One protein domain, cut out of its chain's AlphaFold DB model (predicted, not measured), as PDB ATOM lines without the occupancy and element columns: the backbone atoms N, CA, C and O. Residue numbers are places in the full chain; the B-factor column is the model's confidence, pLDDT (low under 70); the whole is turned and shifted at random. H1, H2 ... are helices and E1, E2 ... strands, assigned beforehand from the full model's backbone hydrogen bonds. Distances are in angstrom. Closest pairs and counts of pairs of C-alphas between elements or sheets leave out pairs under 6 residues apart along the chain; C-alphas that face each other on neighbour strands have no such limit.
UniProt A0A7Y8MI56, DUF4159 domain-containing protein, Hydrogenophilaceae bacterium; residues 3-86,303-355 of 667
ATOM      1  N   VAL A   3      19.290 -30.340  24.647       67.56
ATOM      2  CA  VAL A   3      18.133 -31.193  24.303       67.56
ATOM      3  C   VAL A   3      17.516 -31.808  25.556       67.56
ATOM      4  O   VAL A   3      18.198 -32.466  26.335       67.56
ATOM      5  N   ALA A   4      16.204 -31.673  25.707       71.50
ATOM      6  CA  ALA A   4      15.379 -32.529  26.548       71.50
ATOM      7  C   ALA A   4      14.501 -33.400  25.642       71.50
ATOM      8  O   ALA A   4      14.092 -32.966  24.575       71.50
ATOM      9  N   ALA A   5      14.206 -34.638  26.031       68.19
ATOM     10  CA  ALA A   5      13.389 -35.535  25.217       68.19
ATOM     11  C   ALA A   5      12.490 -36.410  26.085       68.19
ATOM     12  O   ALA A   5      12.842 -36.764  27.213       68.19
ATOM     13  N   ARG A   6      11.314 -36.735  25.551       68.19
ATOM     14  CA  ARG A   6      10.315 -37.614  26.161       68.19
ATOM     15  C   ARG A   6       9.770 -38.574  25.107       68.19
ATOM     16  O   ARG A   6       9.433 -38.159  23.998       68.19
ATOM     17  N   GLY A   7       9.665 -39.851  25.467       58.81
ATOM     18  CA  GLY A   7       8.980 -40.860  24.657       58.81
ATOM     19  C   GLY A   7       7.464 -40.817  24.866       58.81
ATOM     20  O   GLY A   7       6.996 -40.538  25.970       58.81
ATOM     21  N   GLY A   8       6.704 -41.104  23.810       52.56
ATOM     22  CA  GLY A   8       5.248 -41.232  23.823       52.56
ATOM     23  C   GLY A   8       4.775 -42.392  22.943       52.56
ATOM     24  O   GLY A   8       5.577 -43.047  22.282       52.56
ATOM     25  N   ALA A   9       3.465 -42.655  22.937       47.09
ATOM     26  CA  ALA A   9       2.872 -43.757  22.168       47.09
ATOM     27  C   ALA A   9       3.125 -43.650  20.650       47.09
ATOM     28  O   ALA A   9       3.213 -44.670  19.977       47.09
ATOM     29  N   ASP A  10       3.311 -42.430  20.145       62.50
ATOM     30  CA  ASP A  10       3.429 -42.132  18.714       62.50
ATOM     31  C   ASP A  10       4.866 -41.788  18.268       62.50
ATOM     32  O   ASP A  10       5.075 -41.347  17.139       62.50
ATOM     33  N   GLY A  11       5.862 -41.899  19.159       78.94
ATOM     34  CA  GLY A  11       7.253 -41.558  18.844       78.94
ATOM     35  C   GLY A  11       7.987 -40.809  19.954       78.94
ATOM     36  O   GLY A  11       7.701 -40.975  21.142       78.94
ATOM     37  N   VAL A  12       8.967 -39.988  19.572       83.69
ATOM     38  CA  VAL A  12       9.841 -39.257  20.503       83.69
ATOM     39  C   VAL A  12       9.702 -37.757  20.276       83.69
ATOM     40  O   VAL A  12       9.839 -37.272  19.156       83.69
ATOM     41  N   THR A  13       9.438 -37.010  21.346       87.31
ATOM     42  CA  THR A  13       9.382 -35.543  21.309       87.31
ATOM     43  C   THR A  13      10.623 -34.978  21.981       87.31
ATOM     44  O   THR A  13      10.898 -35.305  23.134       87.31
ATOM     45  N   ALA A  14      11.361 -34.129  21.272       88.00
ATOM     46  CA  ALA A  14      12.538 -33.433  21.767       88.00
ATOM     47  C   ALA A  14      12.261 -31.929  21.889       88.00
ATOM     48  O   ALA A  14      11.866 -31.281  20.923       88.00
ATOM     49  N   GLU A  15      12.477 -31.376  23.075       88.06
ATOM     50  CA  GLU A  15      12.523 -29.946  23.342       88.06
ATOM     51  C   GLU A  15      13.976 -29.472  23.252       88.06
ATOM     52  O   GLU A  15      14.877 -29.992  23.907       88.06
ATOM     53  N   LEU A  16      14.209 -28.483  22.406       87.50
ATOM     54  CA  LEU A  16      15.521 -27.989  22.033       87.50
ATOM     55  C   LEU A  16      15.692 -26.573  22.551       87.50
ATOM     56  O   LEU A  16      14.752 -25.780  22.510       87.50
ATOM     57  N   ARG A  17      16.912 -26.237  22.971       84.44
ATOM     58  CA  ARG A  17      17.289 -24.879  23.372       84.44
ATOM     59  C   ARG A  17      18.430 -24.332  22.540       84.44
ATOM     60  O   ARG A  17      19.470 -24.980  22.364       84.44
ATOM     61  N   ARG A  18      18.238 -23.103  22.071       81.56
ATOM     62  CA  ARG A  18      19.201 -22.370  21.259       81.56
ATOM     63  C   ARG A  18      20.164 -21.593  22.154       81.56
ATOM     64  O   ARG A  18      19.747 -20.892  23.067       81.56
ATOM     65  N   ALA A  19      21.459 -21.683  21.866       75.44
ATOM     66  CA  ALA A  19      22.431 -20.723  22.390       75.44
ATOM     67  C   ALA A  19      22.348 -19.416  21.579       75.44
ATOM     68  O   ALA A  19      22.000 -19.459  20.403       75.44
ATOM     69  N   GLN A  20      22.738 -18.270  22.145       69.19
ATOM     70  CA  GLN A  20      22.643 -16.957  21.471       69.19
ATOM     71  C   GLN A  20      23.331 -16.877  20.091       69.19
ATOM     72  O   GLN A  20      23.025 -15.994  19.300       69.19
ATOM     73  N   THR A  21      24.259 -17.792  19.795       67.81
ATOM     74  CA  THR A  21      24.991 -17.877  18.518       67.81
ATOM     75  C   THR A  21      24.701 -19.160  17.727       67.81
ATOM     76  O   THR A  21      25.388 -19.444  16.754       67.81
ATOM     77  N   GLY A  22      23.707 -19.957  18.139       68.75
ATOM     78  CA  GLY A  22      23.366 -21.226  17.487       68.75
ATOM     79  C   GLY A  22      22.575 -21.048  16.188       68.75
ATOM     80  O   GLY A  22      21.983 -19.994  15.959       68.75
ATOM     81  N   ALA A  23      22.509 -22.091  15.359       76.56
ATOM     82  CA  ALA A  23      21.716 -22.094  14.126       76.56
ATOM     83  C   ALA A  23      20.203 -21.913  14.385       76.56
ATOM     84  O   ALA A  23      19.693 -22.294  15.440       76.56
ATOM     85  N   ASP A  24      19.483 -21.342  13.412       82.31
ATOM     86  CA  ASP A  24      18.026 -21.122  13.487       82.31
ATOM     87  C   ASP A  24      17.211 -22.400  13.218       82.31
ATOM     88  O   ASP A  24      16.038 -22.491  13.578       82.31
ATOM     89  N   ALA A  25      17.821 -23.391  12.571       86.88
ATOM     90  CA  ALA A  25      17.211 -24.670  12.243       86.88
ATOM     91  C   ALA A  25      18.258 -25.785  12.296       86.88
ATOM     92  O   ALA A  25      19.455 -25.530  12.160       86.88
ATOM     93  N   GLY A  26      17.794 -27.014  12.477       90.12
ATOM     94  CA  GLY A  26      18.632 -28.204  12.511       90.12
ATOM     95  C   GLY A  26      17.788 -29.470  12.445       90.12
ATOM     96  O   GLY A  26      16.590 -29.414  12.167       90.12
ATOM     97  N   ALA A  27      18.413 -30.610  12.718       92.12
ATOM     98  CA  ALA A  27      17.726 -31.890  12.823       92.12
ATOM     99  C   ALA A  27      18.106 -32.603  14.121       92.12
ATOM    100  O   ALA A  27      19.209 -32.436  14.641       92.12
ATOM    101  N   VAL A  28      17.187 -33.406  14.642       93.38
ATOM    102  CA  VAL A  28      17.435 -34.354  15.731       93.38
ATOM    103  C   VAL A  28      17.288 -35.773  15.212       93.38
ATOM    104  O   VAL A  28      16.467 -36.031  14.336       93.38
ATOM    105  N   THR A  29      18.060 -36.700  15.770       94.12
ATOM    106  CA  THR A  29      17.968 -38.134  15.474       94.12
ATOM    107  C   THR A  29      17.744 -38.924  16.758       94.12
ATOM    108  O   THR A  29      18.364 -38.646  17.785       94.12
ATOM    109  N   ALA A  30      16.858 -39.914  16.695       92.00
ATOM    110  CA  ALA A  30      16.700 -40.949  17.707       92.00
ATOM    111  C   ALA A  30      17.625 -42.120  17.356       92.00
ATOM    112  O   ALA A  30      17.659 -42.554  16.204       92.00
ATOM    113  N   GLU A  31      18.382 -42.630  18.325       90.88
ATOM    114  CA  GLU A  31      19.366 -43.695  18.114       90.88
ATOM    115  C   GLU A  31      19.271 -44.795  19.190       90.88
ATOM    116  O   GLU A  31      18.814 -44.563  20.316       90.88
ATOM    117  N   THR A  32      19.720 -46.010  18.849       87.25
ATOM    118  CA  THR A  32      19.917 -47.105  19.820       87.25
ATOM    119  C   THR A  32      21.152 -46.866  20.696       87.25
ATOM    120  O   THR A  32      21.946 -45.961  20.432       87.25
ATOM    121  N   ALA A  33      21.359 -47.699  21.724       79.75
ATOM    122  CA  ALA A  33      22.533 -47.607  22.602       79.75
ATOM    123  C   ALA A  33      23.860 -47.845  21.849       79.75
ATOM    124  O   ALA A  33      24.912 -47.383  22.280       79.75
ATOM    125  N   GLU A  34      23.809 -48.537  20.708       81.12
ATOM    126  CA  GLU A  34      24.931 -48.775  19.787       81.12
ATOM    127  C   GLU A  34      25.091 -47.668  18.729       81.12
ATOM    128  O   GLU A  34      25.908 -47.806  17.823       81.12
ATOM    129  N   GLY A  35      24.290 -46.598  18.792       83.25
ATOM    130  CA  GLY A  35      24.370 -45.467  17.864       83.25
ATOM    131  C   GLY A  35      23.704 -45.689  16.504       83.25
ATOM    132  O   GLY A  35      23.989 -44.958  15.558       83.25
ATOM    133  N   ARG A  36      22.812 -46.681  16.360       87.00
ATOM    134  CA  ARG A  36      22.061 -46.879  15.105       87.00
ATOM    135  C   ARG A  36      20.888 -45.907  15.037       87.00
ATOM    136  O   ARG A  36      20.081 -45.890  15.962       87.00
ATOM    137  N   SER A  37      20.757 -45.161  13.940       90.81
ATOM    138  CA  SER A  37      19.625 -44.246  13.728       90.81
ATOM    139  C   SER A  37      18.305 -45.010  13.562       90.81
ATOM    140  O   SER A  37      18.230 -45.994  12.826       90.81
ATOM    141  N   LEU A  38      17.278 -44.558  14.282       89.25
ATOM    142  CA  LEU A  38      15.910 -45.083  14.260       89.25
ATOM    143  C   LEU A  38      14.959 -44.165  13.483       89.25
ATOM    144  O   LEU A  38      13.998 -44.640  12.888       89.25
ATOM    145  N   GLY A  39      15.237 -42.862  13.488       92.06
ATOM    146  CA  GLY A  39      14.487 -41.838  12.772       92.06
ATOM    147  C   GLY A  39      15.015 -40.446  13.098       92.06
ATOM    148  O   GLY A  39      15.763 -40.267  14.061       92.06
ATOM    149  N   ALA A  40      14.623 -39.462  12.294       93.50
ATOM    150  CA  ALA A  40      15.048 -38.079  12.450       93.50
ATOM    151  C   ALA A  40      13.891 -37.109  12.205       93.50
ATOM    152  O   ALA A  40      12.941 -37.433  11.495       93.50
ATOM    153  N   ALA A  41      13.994 -35.918  12.786       94.12
ATOM    154  CA  ALA A  41      13.057 -34.828  12.564       94.12
ATOM    155  C   ALA A  41      13.801 -33.501  12.461       94.12
ATOM    156  O   ALA A  41      14.746 -33.243  13.209       94.12
ATOM    157  N   GLU A  42      13.354 -32.652  11.546       94.06
ATOM    158  CA  GLU A  42      13.835 -31.280  11.447       94.06
ATOM    159  C   GLU A  42      13.129 -30.388  12.468       94.06
ATOM    160  O   GLU A  42      11.978 -30.614  12.847       94.06
ATOM    161  N   PHE A  43      13.822 -29.343  12.901       90.44
ATOM    162  CA  PHE A  43      13.271 -28.321  13.774       90.44
ATOM    163  C   PHE A  43      13.708 -26.934  13.326       90.44
ATOM    164  O   PHE A  43      14.767 -26.743  12.722       90.44
ATOM    165  N   ARG A  44      12.900 -25.941  13.687       91.12
ATOM    166  CA  ARG A  44      13.222 -24.527  13.521       91.12
ATOM    167  C   ARG A  44      12.864 -23.785  14.799       91.12
ATOM    168  O   ARG A  44      11.789 -23.988  15.356       91.12
ATOM    169  N   PHE A  45      13.770 -22.934  15.255       85.31
ATOM    170  CA  PHE A  45      13.548 -22.091  16.417       85.31
ATOM    171  C   PHE A  45      12.596 -20.945  16.067       85.31
ATOM    172  O   PHE A  45      12.840 -20.184  15.134       85.31
ATOM    173  N   ALA A  46      11.514 -20.816  16.840       80.62
ATOM    174  CA  ALA A  46      10.632 -19.644  16.826       80.62
ATOM    175  C   ALA A  46      11.029 -18.605  17.901       80.62
ATOM    176  O   ALA A  46      10.367 -17.583  18.060       80.62
ATOM    177  N   GLY A  47      12.104 -18.883  18.647       82.56
ATOM    178  CA  GLY A  47      12.621 -18.112  19.775       82.56
ATOM    179  C   GLY A  47      13.858 -18.804  20.358       82.56
ATOM    180  O   GLY A  47      14.714 -19.272  19.611       82.56
ATOM    181  N   GLU A  48      13.948 -18.914  21.684       80.31
ATOM    182  CA  GLU A  48      15.031 -19.659  22.356       80.31
ATOM    183  C   GLU A  48      14.769 -21.172  22.439       80.31
ATOM    184  O   GLU A  48      15.691 -21.946  22.705       80.31
ATOM    185  N   THR A  49      13.530 -21.607  22.186       85.06
ATOM    186  CA  THR A  49      13.100 -23.009  22.242       85.06
ATOM    187  C   THR A  49      12.504 -23.488  20.919       85.06
ATOM    188  O   THR A  49      11.943 -22.710  20.139       85.06
ATOM    189  N   ALA A  50      12.651 -24.783  20.645       88.56
ATOM    190  CA  ALA A  50      11.994 -25.477  19.542       88.56
ATOM    191  C   ALA A  50      11.525 -26.855  20.006       88.56
ATOM    192  O   ALA A  50      12.102 -27.436  20.921       88.56
ATOM    193  N   ILE A  51      10.494 -27.390  19.358       89.19
ATOM    194  CA  ILE A  51      10.032 -28.759  19.584       89.19
ATOM    195  C   ILE A  51      10.201 -29.522  18.277       89.19
ATOM    196  O   ILE A  51       9.755 -29.062  17.227       89.19
ATOM    197  N   ALA A  52      10.837 -30.683  18.353       90.62
ATOM    198  CA  ALA A  52      10.973 -31.625  17.256       90.62
ATOM    199  C   ALA A  52      10.244 -32.918  17.617       90.62
ATOM    200  O   ALA A  52      10.424 -33.449  18.716       90.62
ATOM    201  N   ARG A  53       9.433 -33.442  16.700       91.75
ATOM    202  CA  ARG A  53       8.728 -34.710  16.888       91.75
ATOM    203  C   ARG A  53       9.228 -35.715  15.866       91.75
ATOM    204  O   ARG A  53       9.131 -35.474  14.670       91.75
ATOM    205  N   ILE A  54       9.780 -36.815  16.361       91.44
ATOM    206  CA  ILE A  54      10.230 -37.946  15.557       91.44
ATOM    207  C   ILE A  54       9.123 -38.994  15.623       91.44
ATOM    208  O   ILE A  54       8.954 -39.652  16.653       91.44
ATOM    209  N   ASP A  55       8.362 -39.125  14.540       89.75
ATOM    210  CA  ASP A  55       7.298 -40.120  14.445       89.75
ATOM    211  C   ASP A  55       7.919 -41.508  14.248       89.75
ATOM    212  O   ASP A  55       8.616 -41.775  13.267       89.75
ATOM    213  N   LEU A  56       7.699 -42.395  15.219       82.44
ATOM    214  CA  LEU A  56       8.238 -43.753  15.231       82.44
ATOM    215  C   LEU A  56       7.131 -44.721  15.649       82.44
ATOM    216  O   LEU A  56       6.404 -44.424  16.598       82.44
ATOM    217  N   PRO A  57       7.035 -45.913  15.029       77.44
ATOM    218  CA  PRO A  57       6.183 -46.972  15.553       77.44
ATOM    219  C   PRO A  57       6.529 -47.273  17.023       77.44
ATOM    220  O   PRO A  57       7.715 -47.238  17.368       77.44
ATOM    221  N   PRO A  58       5.559 -47.645  17.880       66.56
ATOM    222  CA  PRO A  58       5.788 -47.836  19.317       66.56
ATOM    223  C   PRO A  58       6.929 -48.817  19.630       66.56
ATOM    224  O   PRO A  58       7.724 -48.595  20.543       66.56
ATOM    225  N   GLU A  59       7.046 -49.882  18.830       66.94
ATOM    226  CA  GLU A  59       8.093 -50.905  18.955       66.94
ATOM    227  C   GLU A  59       9.502 -50.349  18.669       66.94
ATOM    228  O   GLU A  59      10.482 -50.795  19.264       66.94
ATOM    229  N   ILE A  60       9.613 -49.356  17.781       76.69
ATOM    230  CA  ILE A  60      10.873 -48.686  17.437       76.69
ATOM    231  C   ILE A  60      11.160 -47.547  18.417       76.69
ATOM    232  O   ILE A  60      12.289 -47.425  18.886       76.69
ATOM    233  N   ALA A  61      10.140 -46.773  18.797       75.38
ATOM    234  CA  ALA A  61      10.253 -45.713  19.793       75.38
ATOM    235  C   ALA A  61      10.808 -46.251  21.124       75.38
ATOM    236  O   ALA A  61      11.720 -45.649  21.691       75.38
ATOM    237  N   ALA A  62      10.350 -47.434  21.559       67.81
ATOM    238  CA  ALA A  62      10.822 -48.114  22.769       67.81
ATOM    239  C   ALA A  62      12.303 -48.541  22.729       67.81
ATOM    240  O   ALA A  62      12.891 -48.793  23.776       67.81
ATOM    241  N   ARG A  63      12.916 -48.623  21.541       76.50
ATOM    242  CA  ARG A  63      14.344 -48.946  21.362       76.50
ATOM    243  C   ARG A  63      15.243 -47.707  21.375       76.50
ATOM    244  O   ARG A  63      16.459 -47.842  21.240       76.50
ATOM    245  N   THR A  64      14.659 -46.515  21.496       85.25
ATOM    246  CA  THR A  64      15.412 -45.262  21.557       85.25
ATOM    247  C   THR A  64      16.153 -45.188  22.883       85.25
ATOM    248  O   THR A  64      15.535 -45.076  23.939       85.25
ATOM    249  N   ALA A  65      17.480 -45.230  22.820       86.12
ATOM    250  CA  ALA A  65      18.344 -45.077  23.984       86.12
ATOM    251  C   ALA A  65      18.849 -43.636  24.111       86.12
ATOM    252  O   ALA A  65      19.065 -43.144  25.215       86.12
ATOM    253  N   ARG A  66      19.018 -42.923  22.991       89.44
ATOM    254  CA  ARG A  66      19.435 -41.519  23.009       89.44
ATOM    255  C   ARG A  66      18.800 -40.704  21.893       89.44
ATOM    256  O   ARG A  66      18.484 -41.234  20.829       89.44
ATOM    257  N   VAL A  67      18.660 -39.406  22.134       91.50
ATOM    258  CA  VAL A  67      18.281 -38.401  21.135       91.50
ATOM    259  C   VAL A  67      19.420 -37.404  21.008       91.50
ATOM    260  O   VAL A  67      19.898 -36.900  22.021       91.50
ATOM    261  N   ARG A  68      19.856 -37.111  19.783       91.69
ATOM    262  CA  ARG A  68      21.018 -36.252  19.515       91.69
ATOM    263  C   ARG A  68      20.696 -35.166  18.494       91.69
ATOM    264  O   ARG A  68      19.974 -35.432  17.532       91.69
ATOM    265  N   ILE A  69      21.261 -33.969  18.668       91.25
ATOM    266  CA  ILE A  69      21.265 -32.925  17.626       91.25
ATOM    267  C   ILE A  69      22.263 -33.311  16.527       91.25
ATOM    268  O   ILE A  69      23.444 -33.539  16.784       91.25
ATOM    269  N   VAL A  70      21.795 -33.381  15.286       89.62
ATOM    270  CA  VAL A  70      22.636 -33.694  14.130       89.62
ATOM    271  C   VAL A  70      23.628 -32.552  13.891       89.62
ATOM    272  O   VAL A  70      23.231 -31.393  13.808       89.62
ATOM    273  N   GLY A  71      24.911 -32.894  13.749       85.12
ATOM    274  CA  GLY A  71      25.998 -31.935  13.512       85.12
ATOM    275  C   GLY A  71      26.629 -31.341  14.776       85.12
ATOM    276  O   GLY A  71      27.523 -30.511  14.653       85.12
ATOM    277  N   GLU A  72      26.198 -31.764  15.968       85.31
ATOM    278  CA  GLU A  72      26.767 -31.342  17.252       85.31
ATOM    279  C   GLU A  72      27.388 -32.549  17.975       85.31
ATOM    280  O   GLU A  72      26.672 -33.460  18.404       85.31
ATOM    281  N   ASP A  73      28.712 -32.541  18.137       86.19
ATOM    282  CA  ASP A  73      29.473 -33.596  18.821       86.19
ATOM    283  C   ASP A  73      29.785 -33.167  20.262       86.19
ATOM    284  O   ASP A  73      30.889 -32.738  20.602       86.19
ATOM    285  N   SER A  74      28.759 -33.205  21.113       87.81
ATOM    286  CA  SER A  74      28.854 -32.830  22.524       87.81
ATOM    287  C   SER A  74      27.893 -33.640  23.387       87.81
ATOM    288  O   SER A  74      26.740 -33.851  23.009       87.81
ATOM    289  N   ALA A  75      28.322 -33.993  24.601       88.75
ATOM    290  CA  ALA A  75      27.466 -34.620  25.610       88.75
ATOM    291  C   ALA A  75      26.201 -33.793  25.915       88.75
ATOM    292  O   ALA A  75      25.131 -34.350  26.134       88.75
ATOM    293  N   GLY A  76      26.289 -32.456  25.865       86.44
ATOM    294  CA  GLY A  76      25.139 -31.566  26.083       86.44
ATOM    295  C   GLY A  76      24.131 -31.541  24.926       86.44
ATOM    296  O   GLY A  76      22.998 -31.088  25.100       86.44
ATOM    297  N   ALA A  77      24.523 -32.043  23.752       88.62
ATOM    298  CA  ALA A  77      23.652 -32.209  22.591       88.62
ATOM    299  C   ALA A  77      22.975 -33.592  22.550       88.62
ATOM    300  O   ALA A  77      22.203 -33.865  21.626       88.62
ATOM    301  N   VAL A  78      23.255 -34.457  23.534       90.88
ATOM    302  CA  VAL A  78      22.691 -35.799  23.671       90.88
ATOM    303  C   VAL A  78      21.789 -35.850  24.897       90.88
ATOM    304  O   VAL A  78      22.186 -35.513  26.008       90.88
ATOM    305  N   ARG A  79      20.569 -36.337  24.698       90.88
ATOM    306  CA  ARG A  79      19.653 -36.692  25.774       90.88
ATOM    307  C   ARG A  79      19.578 -38.203  25.884       90.88
ATOM    308  O   ARG A  79      19.218 -38.859  24.901       90.88
ATOM    309  N   LEU A  80      19.866 -38.751  27.061       89.88
ATOM    310  CA  LEU A  80      19.632 -40.163  27.312       89.88
ATOM    311  C   LEU A  80      18.152 -40.392  27.579       89.88
ATOM    312  O   LEU A  80      17.454 -39.611  28.228       89.88
ATOM    313  N   MET A  81      17.663 -41.487  27.028       84.19
ATOM    314  CA  MET A  81      16.337 -41.998  27.299       84.19
ATOM    315  C   MET A  81      16.544 -43.252  28.130       84.19
ATOM    316  O   MET A  81      17.323 -44.091  27.686       84.19
ATOM    317  N   PRO A  82      15.891 -43.417  29.296       69.06
ATOM    318  CA  PRO A  82      15.895 -44.678  30.036       69.06
ATOM    319  C   PRO A  82      15.125 -45.744  29.235       69.06
ATOM    320  O   PRO A  82      14.033 -46.174  29.585       69.06
ATOM    321  N   GLY A  83      15.682 -46.122  28.086       58.31
ATOM    322  CA  GLY A  83      15.242 -47.162  27.174       58.31
ATOM    323  C   GLY A  83      16.012 -48.425  27.510       58.31
ATOM    324  O   GLY A  83      16.905 -48.829  26.775       58.31
ATOM    325  N   GLY A  84      15.703 -48.992  28.674       46.94
ATOM    326  CA  GLY A  84      16.388 -50.157  29.236       46.94
ATOM    327  C   GLY A  84      15.454 -51.305  29.602       46.94
ATOM    328  O   GLY A  84      15.785 -52.117  30.450       46.94
ATOM    329  N   ALA A  85      14.280 -51.383  28.984       47.50
ATOM    330  CA  ALA A  85      13.597 -52.653  28.801       47.50
ATOM    331  C   ALA A  85      12.758 -52.522  27.538       47.50
ATOM    332  O   ALA A  85      11.777 -51.776  27.508       47.50
ATOM    333  N   ALA A  86      13.118 -53.252  26.481       52.50
ATOM    334  CA  ALA A  86      12.100 -53.628  25.512       52.50
ATOM    335  C   ALA A  86      10.916 -54.162  26.327       52.50
ATOM    336  O   ALA A  86      11.125 -55.036  27.172       52.50
ATOM    337  N   PRO A 303      23.177 -50.398  45.357       84.88
ATOM    338  CA  PRO A 303      23.335 -49.145  44.623       84.88
ATOM    339  C   PRO A 303      23.163 -49.346  43.106       84.88
ATOM    340  O   PRO A 303      23.266 -50.457  42.588       84.88
ATOM    341  N   TYR A 304      22.911 -48.258  42.383       86.38
ATOM    342  CA  TYR A 304      22.940 -48.224  40.923       86.38
ATOM    343  C   TYR A 304      24.378 -48.381  40.417       86.38
ATOM    344  O   TYR A 304      25.242 -47.568  40.751       86.38
ATOM    345  N   ALA A 305      24.625 -49.390  39.586       89.44
ATOM    346  CA  ALA A 305      25.902 -49.598  38.908       89.44
ATOM    347  C   ALA A 305      25.841 -49.053  37.477       89.44
ATOM    348  O   ALA A 305      24.815 -49.185  36.812       89.44
ATOM    349  N   ALA A 306      26.917 -48.429  37.000       89.62
ATOM    350  CA  ALA A 306      26.982 -47.951  35.623       89.62
ATOM    351  C   ALA A 306      27.044 -49.140  34.650       89.62
ATOM    352  O   ALA A 306      27.881 -50.022  34.816       89.62
ATOM    353  N   SER A 307      26.184 -49.159  33.631       87.19
ATOM    354  CA  SER A 307      26.248 -50.141  32.539       87.19
ATOM    355  C   SER A 307      26.932 -49.568  31.297       87.19
ATOM    356  O   SER A 307      27.705 -50.257  30.626       87.19
ATOM    357  N   ARG A 308      26.711 -48.280  31.000       89.75
ATOM    358  CA  ARG A 308      27.408 -47.542  29.935       89.75
ATOM    359  C   ARG A 308      27.640 -46.095  30.335       89.75
ATOM    360  O   ARG A 308      26.733 -45.463  30.865       89.75
ATOM    361  N   LEU A 309      28.804 -45.551  30.013       92.75
ATOM    362  CA  LEU A 309      29.171 -44.165  30.291       92.75
ATOM    363  C   LEU A 309      29.261 -43.358  28.997       92.75
ATOM    364  O   LEU A 309      29.592 -43.893  27.937       92.75
ATOM    365  N   MET A 310      28.931 -42.073  29.089       92.12
ATOM    366  CA  MET A 310      28.991 -41.114  27.997       92.12
ATOM    367  C   MET A 310      30.221 -40.218  28.142       92.12
ATOM    368  O   MET A 310      30.466 -39.662  29.213       92.12
ATOM    369  N   ASP A 311      30.977 -40.051  27.061       89.94
ATOM    370  CA  ASP A 311      32.105 -39.122  27.018       89.94
ATOM    371  C   ASP A 311      31.674 -37.675  26.701       89.94
ATOM    372  O   ASP A 311      30.502 -37.382  26.454       89.94
ATOM    373  N   GLY A 312      32.637 -36.744  26.686       88.44
ATOM    374  CA  GLY A 312      32.386 -35.324  26.406       88.44
ATOM    375  C   GLY A 312      31.861 -35.022  24.994       88.44
ATOM    376  O   GLY A 312      31.268 -33.961  24.785       88.44
ATOM    377  N   PHE A 313      32.030 -35.949  24.048       89.50
ATOM    378  CA  PHE A 313      31.559 -35.835  22.665       89.50
ATOM    379  C   PHE A 313      30.168 -36.454  22.467       89.50
ATOM    380  O   PHE A 313      29.587 -36.340  21.389       89.50
ATOM    381  N   GLY A 314      29.600 -37.077  23.505       88.06
ATOM    382  CA  GLY A 314      28.294 -37.727  23.444       88.06
ATOM    383  C   GLY A 314      28.339 -39.185  22.971       88.06
ATOM    384  O   GLY A 314      27.289 -39.762  22.657       88.06
ATOM    385  N   ALA A 315      29.521 -39.805  22.903       89.50
ATOM    386  CA  ALA A 315      29.673 -41.221  22.587       89.50
ATOM    387  C   ALA A 315      29.450 -42.087  23.835       89.50
ATOM    388  O   ALA A 315      29.845 -41.712  24.933       89.50
ATOM    389  N   LEU A 316      28.795 -43.241  23.662       89.50
ATOM    390  CA  LEU A 316      28.501 -44.192  24.736       89.50
ATOM    391  C   LEU A 316      29.420 -45.407  24.643       89.50
ATOM    392  O   LEU A 316      29.444 -46.078  23.610       89.50
ATOM    393  N   SER A 317      30.069 -45.736  25.754       89.50
ATOM    394  CA  SER A 317      30.948 -46.899  25.896       89.50
ATOM    395  C   SER A 317      30.511 -47.757  27.087       89.50
ATOM    396  O   SER A 317      29.908 -47.222  28.020       89.50
ATOM    397  N   PRO A 318      30.763 -49.080  27.082       88.00
ATOM    398  CA  PRO A 318      30.590 -49.915  28.271       88.00
ATOM    399  C   PRO A 318      31.318 -49.314  29.476       88.00
ATOM    400  O   PRO A 318      32.406 -48.763  29.314       88.00
ATOM    401  N   ALA A 319      30.701 -49.378  30.654       87.94
ATOM    402  CA  ALA A 319      31.353 -48.940  31.881       87.94
ATOM    403  C   ALA A 319      32.461 -49.927  32.280       87.94
ATOM    404  O   ALA A 319      32.298 -51.140  32.127       87.94
ATOM    405  N   ASP A 320      33.566 -49.404  32.808       85.56
ATOM    406  CA  ASP A 320      34.623 -50.228  33.387       85.56
ATOM    407  C   ASP A 320      34.143 -50.896  34.687       85.56
ATOM    408  O   ASP A 320      33.229 -50.417  35.365       85.56
ATOM    409  N   ALA A 321      34.758 -52.024  35.048       76.94
ATOM    410  CA  ALA A 321      34.348 -52.820  36.210       76.94
ATOM    411  C   ALA A 321      34.525 -52.090  37.561       76.94
ATOM    412  O   ALA A 321      33.939 -52.501  38.559       76.94
ATOM    413  N   ASP A 322      35.329 -51.028  37.595       80.75
ATOM    414  CA  ASP A 322      35.602 -50.170  38.750       80.75
ATOM    415  C   ASP A 322      34.779 -48.868  38.753       80.75
ATOM    416  O   ASP A 322      34.986 -48.009  39.616       80.75
ATOM    417  N   ALA A 323      33.825 -48.714  37.828       84.19
ATOM    418  CA  ALA A 323      32.967 -47.538  37.767       84.19
ATOM    419  C   ALA A 323      32.203 -47.318  39.088       84.19
ATOM    420  O   ALA A 323      31.584 -48.228  39.648       84.19
ATOM    421  N   ALA A 324      32.223 -46.074  39.577       82.06
ATOM    422  CA  ALA A 324      31.586 -45.705  40.835       82.06
ATOM    423  C   ALA A 324      30.071 -45.983  40.809       82.06
ATOM    424  O   ALA A 324      29.363 -45.629  39.861       82.06
ATOM    425  N   THR A 325      29.572 -46.595  41.885       90.12
ATOM    426  CA  THR A 325      28.141 -46.857  42.071       90.12
ATOM    427  C   THR A 325      27.461 -45.685  42.775       90.12
ATOM    428  O   THR A 325      28.079 -44.962  43.559       90.12
ATOM    429  N   ILE A 326      26.173 -45.488  42.502       89.62
ATOM    430  CA  ILE A 326      25.374 -44.404  43.079       89.62
ATOM    431  C   ILE A 326      24.336 -45.011  44.018       89.62
ATOM    432  O   ILE A 326      23.542 -45.860  43.611       89.62
ATOM    433  N   ALA A 327      24.311 -44.572  45.276       88.75
ATOM    434  CA  ALA A 327      23.302 -45.025  46.229       88.75
ATOM    435  C   ALA A 327      21.880 -44.744  45.712       88.75
ATOM    436  O   ALA A 327      21.602 -43.696  45.123       88.75
ATOM    437  N   ALA A 328      20.978 -45.690  45.959       84.19
ATOM    438  CA  ALA A 328      19.585 -45.669  45.530       84.19
ATOM    439  C   ALA A 328      18.859 -44.351  45.851       84.19
ATOM    440  O   ALA A 328      18.164 -43.790  45.003       84.19
ATOM    441  N   GLU A 329      19.042 -43.857  47.070       82.12
ATOM    442  CA  GLU A 329      18.389 -42.666  47.611       82.12
ATOM    443  C   GLU A 329      19.016 -41.376  47.067       82.12
ATOM    444  O   GLU A 329      18.355 -40.342  46.991       82.12
ATOM    445  N   ALA A 330      20.289 -41.439  46.666       85.38
ATOM    446  CA  ALA A 330      21.055 -40.304  46.160       85.38
ATOM    447  C   ALA A 330      20.922 -40.116  44.641       85.38
ATOM    448  O   ALA A 330      21.253 -39.048  44.127       85.38
ATOM    449  N   PHE A 331      20.435 -41.120  43.903       87.25
ATOM    450  CA  PHE A 331      20.406 -41.073  42.437       87.25
ATOM    451  C   PHE A 331      19.620 -39.869  41.901       87.25
ATOM    452  O   PHE A 331      20.082 -39.177  41.001       87.25
ATOM    453  N   ALA A 332      18.464 -39.564  42.499       82.69
ATOM    454  CA  ALA A 332      17.599 -38.470  42.055       82.69
ATOM    455  C   ALA A 332      18.216 -37.068  42.231       82.69
ATOM    456  O   ALA A 332      17.822 -36.139  41.527       82.69
ATOM    457  N   SER A 333      19.156 -36.899  43.165       84.94
ATOM    458  CA  SER A 333      19.835 -35.625  43.443       84.94
ATOM    459  C   SER A 333      21.255 -35.554  42.878       84.94
ATOM    460  O   SER A 333      21.876 -34.489  42.918       84.94
ATOM    461  N   THR A 334      21.775 -36.660  42.339       89.00
ATOM    462  CA  THR A 334      23.122 -36.726  41.770       89.00
ATOM    463  C   THR A 334      23.175 -35.952  40.453       89.00
ATOM    464  O   THR A 334      22.322 -36.116  39.584       89.00
ATOM    465  N   ARG A 335      24.195 -35.099  40.300       88.69
ATOM    466  CA  ARG A 335      24.498 -34.393  39.047       88.69
ATOM    467  C   ARG A 335      25.678 -35.055  38.346       88.69
ATOM    468  O   ARG A 335      26.588 -35.543  39.015       88.69
ATOM    469  N   ALA A 336      25.665 -35.030  37.015       89.88
ATOM    470  CA  ALA A 336      26.764 -35.555  36.216       89.88
ATOM    471  C   ALA A 336      28.079 -34.822  36.536       89.88
ATOM    472  O   ALA A 336      28.136 -33.594  36.577       89.88
ATOM    473  N   GLY A 337      29.147 -35.581  36.762       86.94
ATOM    474  CA  GLY A 337      30.471 -35.052  37.077       86.94
ATOM    475  C   GLY A 337      31.529 -36.155  37.142       86.94
ATOM    476  O   GLY A 337      31.211 -37.317  36.916       86.94
ATOM    477  N   PRO A 338      32.790 -35.843  37.486       83.88
ATOM    478  CA  PRO A 338      33.869 -36.837  37.491       83.88
ATOM    479  C   PRO A 338      33.625 -38.031  38.430       83.88
ATOM    480  O   PRO A 338      34.074 -39.133  38.144       83.88
ATOM    481  N   ALA A 339      32.904 -37.817  39.536       85.00
ATOM    482  CA  ALA A 339      32.548 -38.872  40.489       85.00
ATOM    483  C   ALA A 339      31.314 -39.696  40.068       85.00
ATOM    484  O   ALA A 339      31.125 -40.804  40.555       85.00
ATOM    485  N   ALA A 340      30.476 -39.155  39.180       89.75
ATOM    486  CA  ALA A 340      29.273 -39.793  38.652       89.75
ATOM    487  C   ALA A 340      29.107 -39.375  37.180       89.75
ATOM    488  O   ALA A 340      28.405 -38.398  36.894       89.75
ATOM    489  N   PRO A 341      29.830 -40.020  36.248       92.19
ATOM    490  CA  PRO A 341      29.815 -39.614  34.848       92.19
ATOM    491  C   PRO A 341      28.422 -39.795  34.220       92.19
ATOM    492  O   PRO A 341      27.670 -40.678  34.629       92.19
ATOM    493  N   PRO A 342      28.039 -38.987  33.218       93.06
ATOM    494  CA  PRO A 342      26.757 -39.163  32.541       93.06
ATOM    495  C   PRO A 342      26.693 -40.537  31.855       93.06
ATOM    496  O   PRO A 342      27.691 -41.007  31.314       93.06
ATOM    497  N   GLY A 343      25.536 -41.200  31.864       92.38
ATOM    498  CA  GLY A 343      25.432 -42.577  31.378       92.38
ATOM    499  C   GLY A 343      24.160 -43.329  31.771       92.38
ATOM    500  O   GLY A 343      23.210 -42.768  32.321       92.38
ATOM    501  N   PHE A 344      24.162 -44.625  31.463       89.31
ATOM    502  CA  PHE A 344      23.162 -45.607  31.865       89.31
ATOM    503  C   PHE A 344      23.583 -46.309  33.148       89.31
ATOM    504  O   PHE A 344      24.720 -46.764  33.277       89.31
ATOM    505  N   TYR A 345      22.632 -46.424  34.065       88.94
ATOM    506  CA  TYR A 345      22.808 -47.021  35.375       88.94
ATOM    507  C   TYR A 345      21.717 -48.051  35.635       88.94
ATOM    508  O   TYR A 345      20.558 -47.837  35.283       88.94
ATOM    509  N   GLU A 346      22.060 -49.151  36.288       82.56
ATOM    510  CA  GLU A 346      21.143 -50.258  36.535       82.56
ATOM    511  C   GLU A 346      21.152 -50.674  38.001       82.56
ATOM    512  O   GLU A 346      22.191 -50.730  38.658       82.56
ATOM    513  N   ARG A 347      19.960 -50.979  38.517       77.69
ATOM    514  CA  ARG A 347      19.761 -51.528  39.859       77.69
ATOM    515  C   ARG A 347      18.681 -52.593  39.811       77.69
ATOM    516  O   ARG A 347      17.520 -52.265  39.578       77.69
ATOM    517  N   ALA A 348      19.048 -53.853  40.046       64.00
ATOM    518  CA  ALA A 348      18.106 -54.979  40.085       64.00
ATOM    519  C   ALA A 348      17.138 -55.025  38.872       64.00
ATOM    520  O   ALA A 348      15.950 -55.311  39.018       64.00
ATOM    521  N   GLY A 349      17.639 -54.698  37.672       57.38
ATOM    522  CA  GLY A 349      16.853 -54.638  36.430       57.38
ATOM    523  C   GLY A 349      16.068 -53.337  36.200       57.38
ATOM    524  O   GLY A 349      15.330 -53.236  35.224       57.38
ATOM    525  N   ILE A 350      16.209 -52.334  37.071       63.91
ATOM    526  CA  ILE A 350      15.689 -50.980  36.859       63.91
ATOM    527  C   ILE A 350      16.784 -50.147  36.194       63.91
ATOM    528  O   ILE A 350      17.781 -49.821  36.838       63.91
ATOM    529  N   ALA A 351      16.574 -49.781  34.931       76.38
ATOM    530  CA  ALA A 351      17.438 -48.851  34.215       76.38
ATOM    531  C   ALA A 351      17.108 -47.396  34.580       76.38
ATOM    532  O   ALA A 351      15.942 -46.996  34.643       76.38
ATOM    533  N   ALA A 352      18.145 -46.599  34.787       84.19
ATOM    534  CA  ALA A 352      18.095 -45.171  35.028       84.19
ATOM    535  C   ALA A 352      19.168 -44.469  34.187       84.19
ATOM    536  O   ALA A 352      20.133 -45.085  33.731       84.19
ATOM    537  N   THR A 353      18.991 -43.173  33.958       90.00
ATOM    538  CA  THR A 353      19.908 -42.362  33.152       90.00
ATOM    539  C   THR A 353      20.373 -41.156  33.941       90.00
ATOM    540  O   THR A 353      19.562 -40.502  34.598       90.00
ATOM    541  N   LEU A 354      21.657 -40.841  33.822       91.19
ATOM    542  CA  LEU A 354      22.248 -39.600  34.302       91.19
ATOM    543  C   LEU A 354      22.670 -38.772  33.084       91.19
ATOM    544  O   LEU A 354      23.565 -39.166  32.340       91.19
ATOM    545  N   ASP A 355      21.984 -37.658  32.842       90.12
ATOM    546  CA  ASP A 355      22.232 -36.800  31.680       90.12
ATOM    547  C   ASP A 355      23.357 -35.793  31.945       90.12
ATOM    548  O   ASP A 355      23.510 -35.304  33.061       90.12
TER     549      ASP A 355
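AT A GLANCE: This is residues 3 to 86 and 303 to 355 of the 667 residues of the protein "DUF4159 domain-containing protein" of Hydrogenophilaceae bacterium (UniProt A0A7Y8MI56). Look first at two small sheets face to face, E4 E3 E6 E7 and E1 E2 E5, which make a sandwich with its strands crossed and the short helix H1 at one end; beside its edge strand E7 a second lobe holds the separate sheet E9 E8 E10 E11, and the two lobes meet through few contacts. The long unnamed stretch of residues 319 to 342 belongs to that second lobe, and its Ala 321 lies at the end of the domain away from the sandwich. You have 137 printed residues with one named helix and eleven named strands, in the order E1 E2 E3 E4 E5 H1 E6 E7 E8 E9 E10 E11, and each of the three sheets is antiparallel throughout in the strand order just given. The class is mostly strand, though under half of the printed residues are in named elements; the whole is compact, with a radius of gyration of the C-alphas of 15.1 A and spans of 43 by 35 by 24 A.

IN THESE COORDINATES: Begin with the first sheet: find C-alpha 37 at (19.625, -44.246, 13.728), from where E4, residues 37 to 44, runs 20.7 A. Beside it are E3, residues 25 to 31 and 20.0 A long, then E6, residues 66 to 69, and E7, residues 78 to 80. For the facing sheet, find C-alpha 3 at (18.133, -31.193, 24.303), where E1, residues 3 to 8, begins and runs 16.3 A; E2, residues 11 to 17, runs 20.0 A, and E5, residues 49 to 55, runs 19.7 A. H1 is residues 58 to 61. Past the cut, look for E8, residues 305 to 310 and 14.2 A long, E9, residues 316 to 318, E10, residues 343 to 347 and 13.6 A long, and E11, residues 350 to 354, which runs 13.4 A and ends at C-alpha 354, (22.248, -39.600, 34.302).

HOW THE PARTS SIT: In the first sheet, E3 and E4 are a hairpin, with N 28 and O 41 2.8 A apart; E3 and E6 have N 29 and O 68 at 2.9 A, and the hairpin E6 and E7 has N 79 and O 67 at 2.8 A. In the facing sheet, look at N 4 and O 15, 2.8 A apart in the hairpin E1 and E2, and at N 14 and O 52, 2.8 A apart between E2 and E5. These two sheets form a sandwich, two sheets face to face: the facing parts are 7.9 A centre to centre, and the strands cross at 42 degrees. At one edge the closest C-alphas of E4 and E5, Ala 41 and Ile 54, are 5.2 A apart; at the other, those of E1 and E7, Val 3 and Arg 79, are 5.9 A apart. H1 is on the sheet E1 E2 E5 at a height over the sheet of 7.4 A, and only grazes the sheet E4 E3 E6 E7 with residues 60 to 61; it is too short for an O i to N i+4 pair, and its one O i to N i+3 pair is within hydrogen-bond range. Moving outward, the closest C-alphas of E7 and E11, Leu 80 and Thr 353, are 6.2 A apart, while E7 is apart from E8 and E9. In the third sheet, find N 317 and O 309 at 2.9 A in the hairpin E8 and E9, N 307 and O 344 at 2.8 A between E8 and E10, and N 352 and O 345 at 2.8 A in the hairpin E10 and E11. This sheet is strongly twisted, but only just, with C-alphas up to 4.3 A off its best plane.

THE WHOLE: The C-alphas of Ala 46 and Ala 321, the two farthest apart, are 45.2 A from each other. Residues 87 to 302 are not printed, and C-alphas 86 and 303 are 22.6 A apart across the cut. Of the links that are printed whole, E9 to E10, with 24 residues, is long. The mean pLDDT of the printed part is 82.9; look for values under 70 at 21 residues, among them 5 to 10, 82 to 86 and 348 to 350.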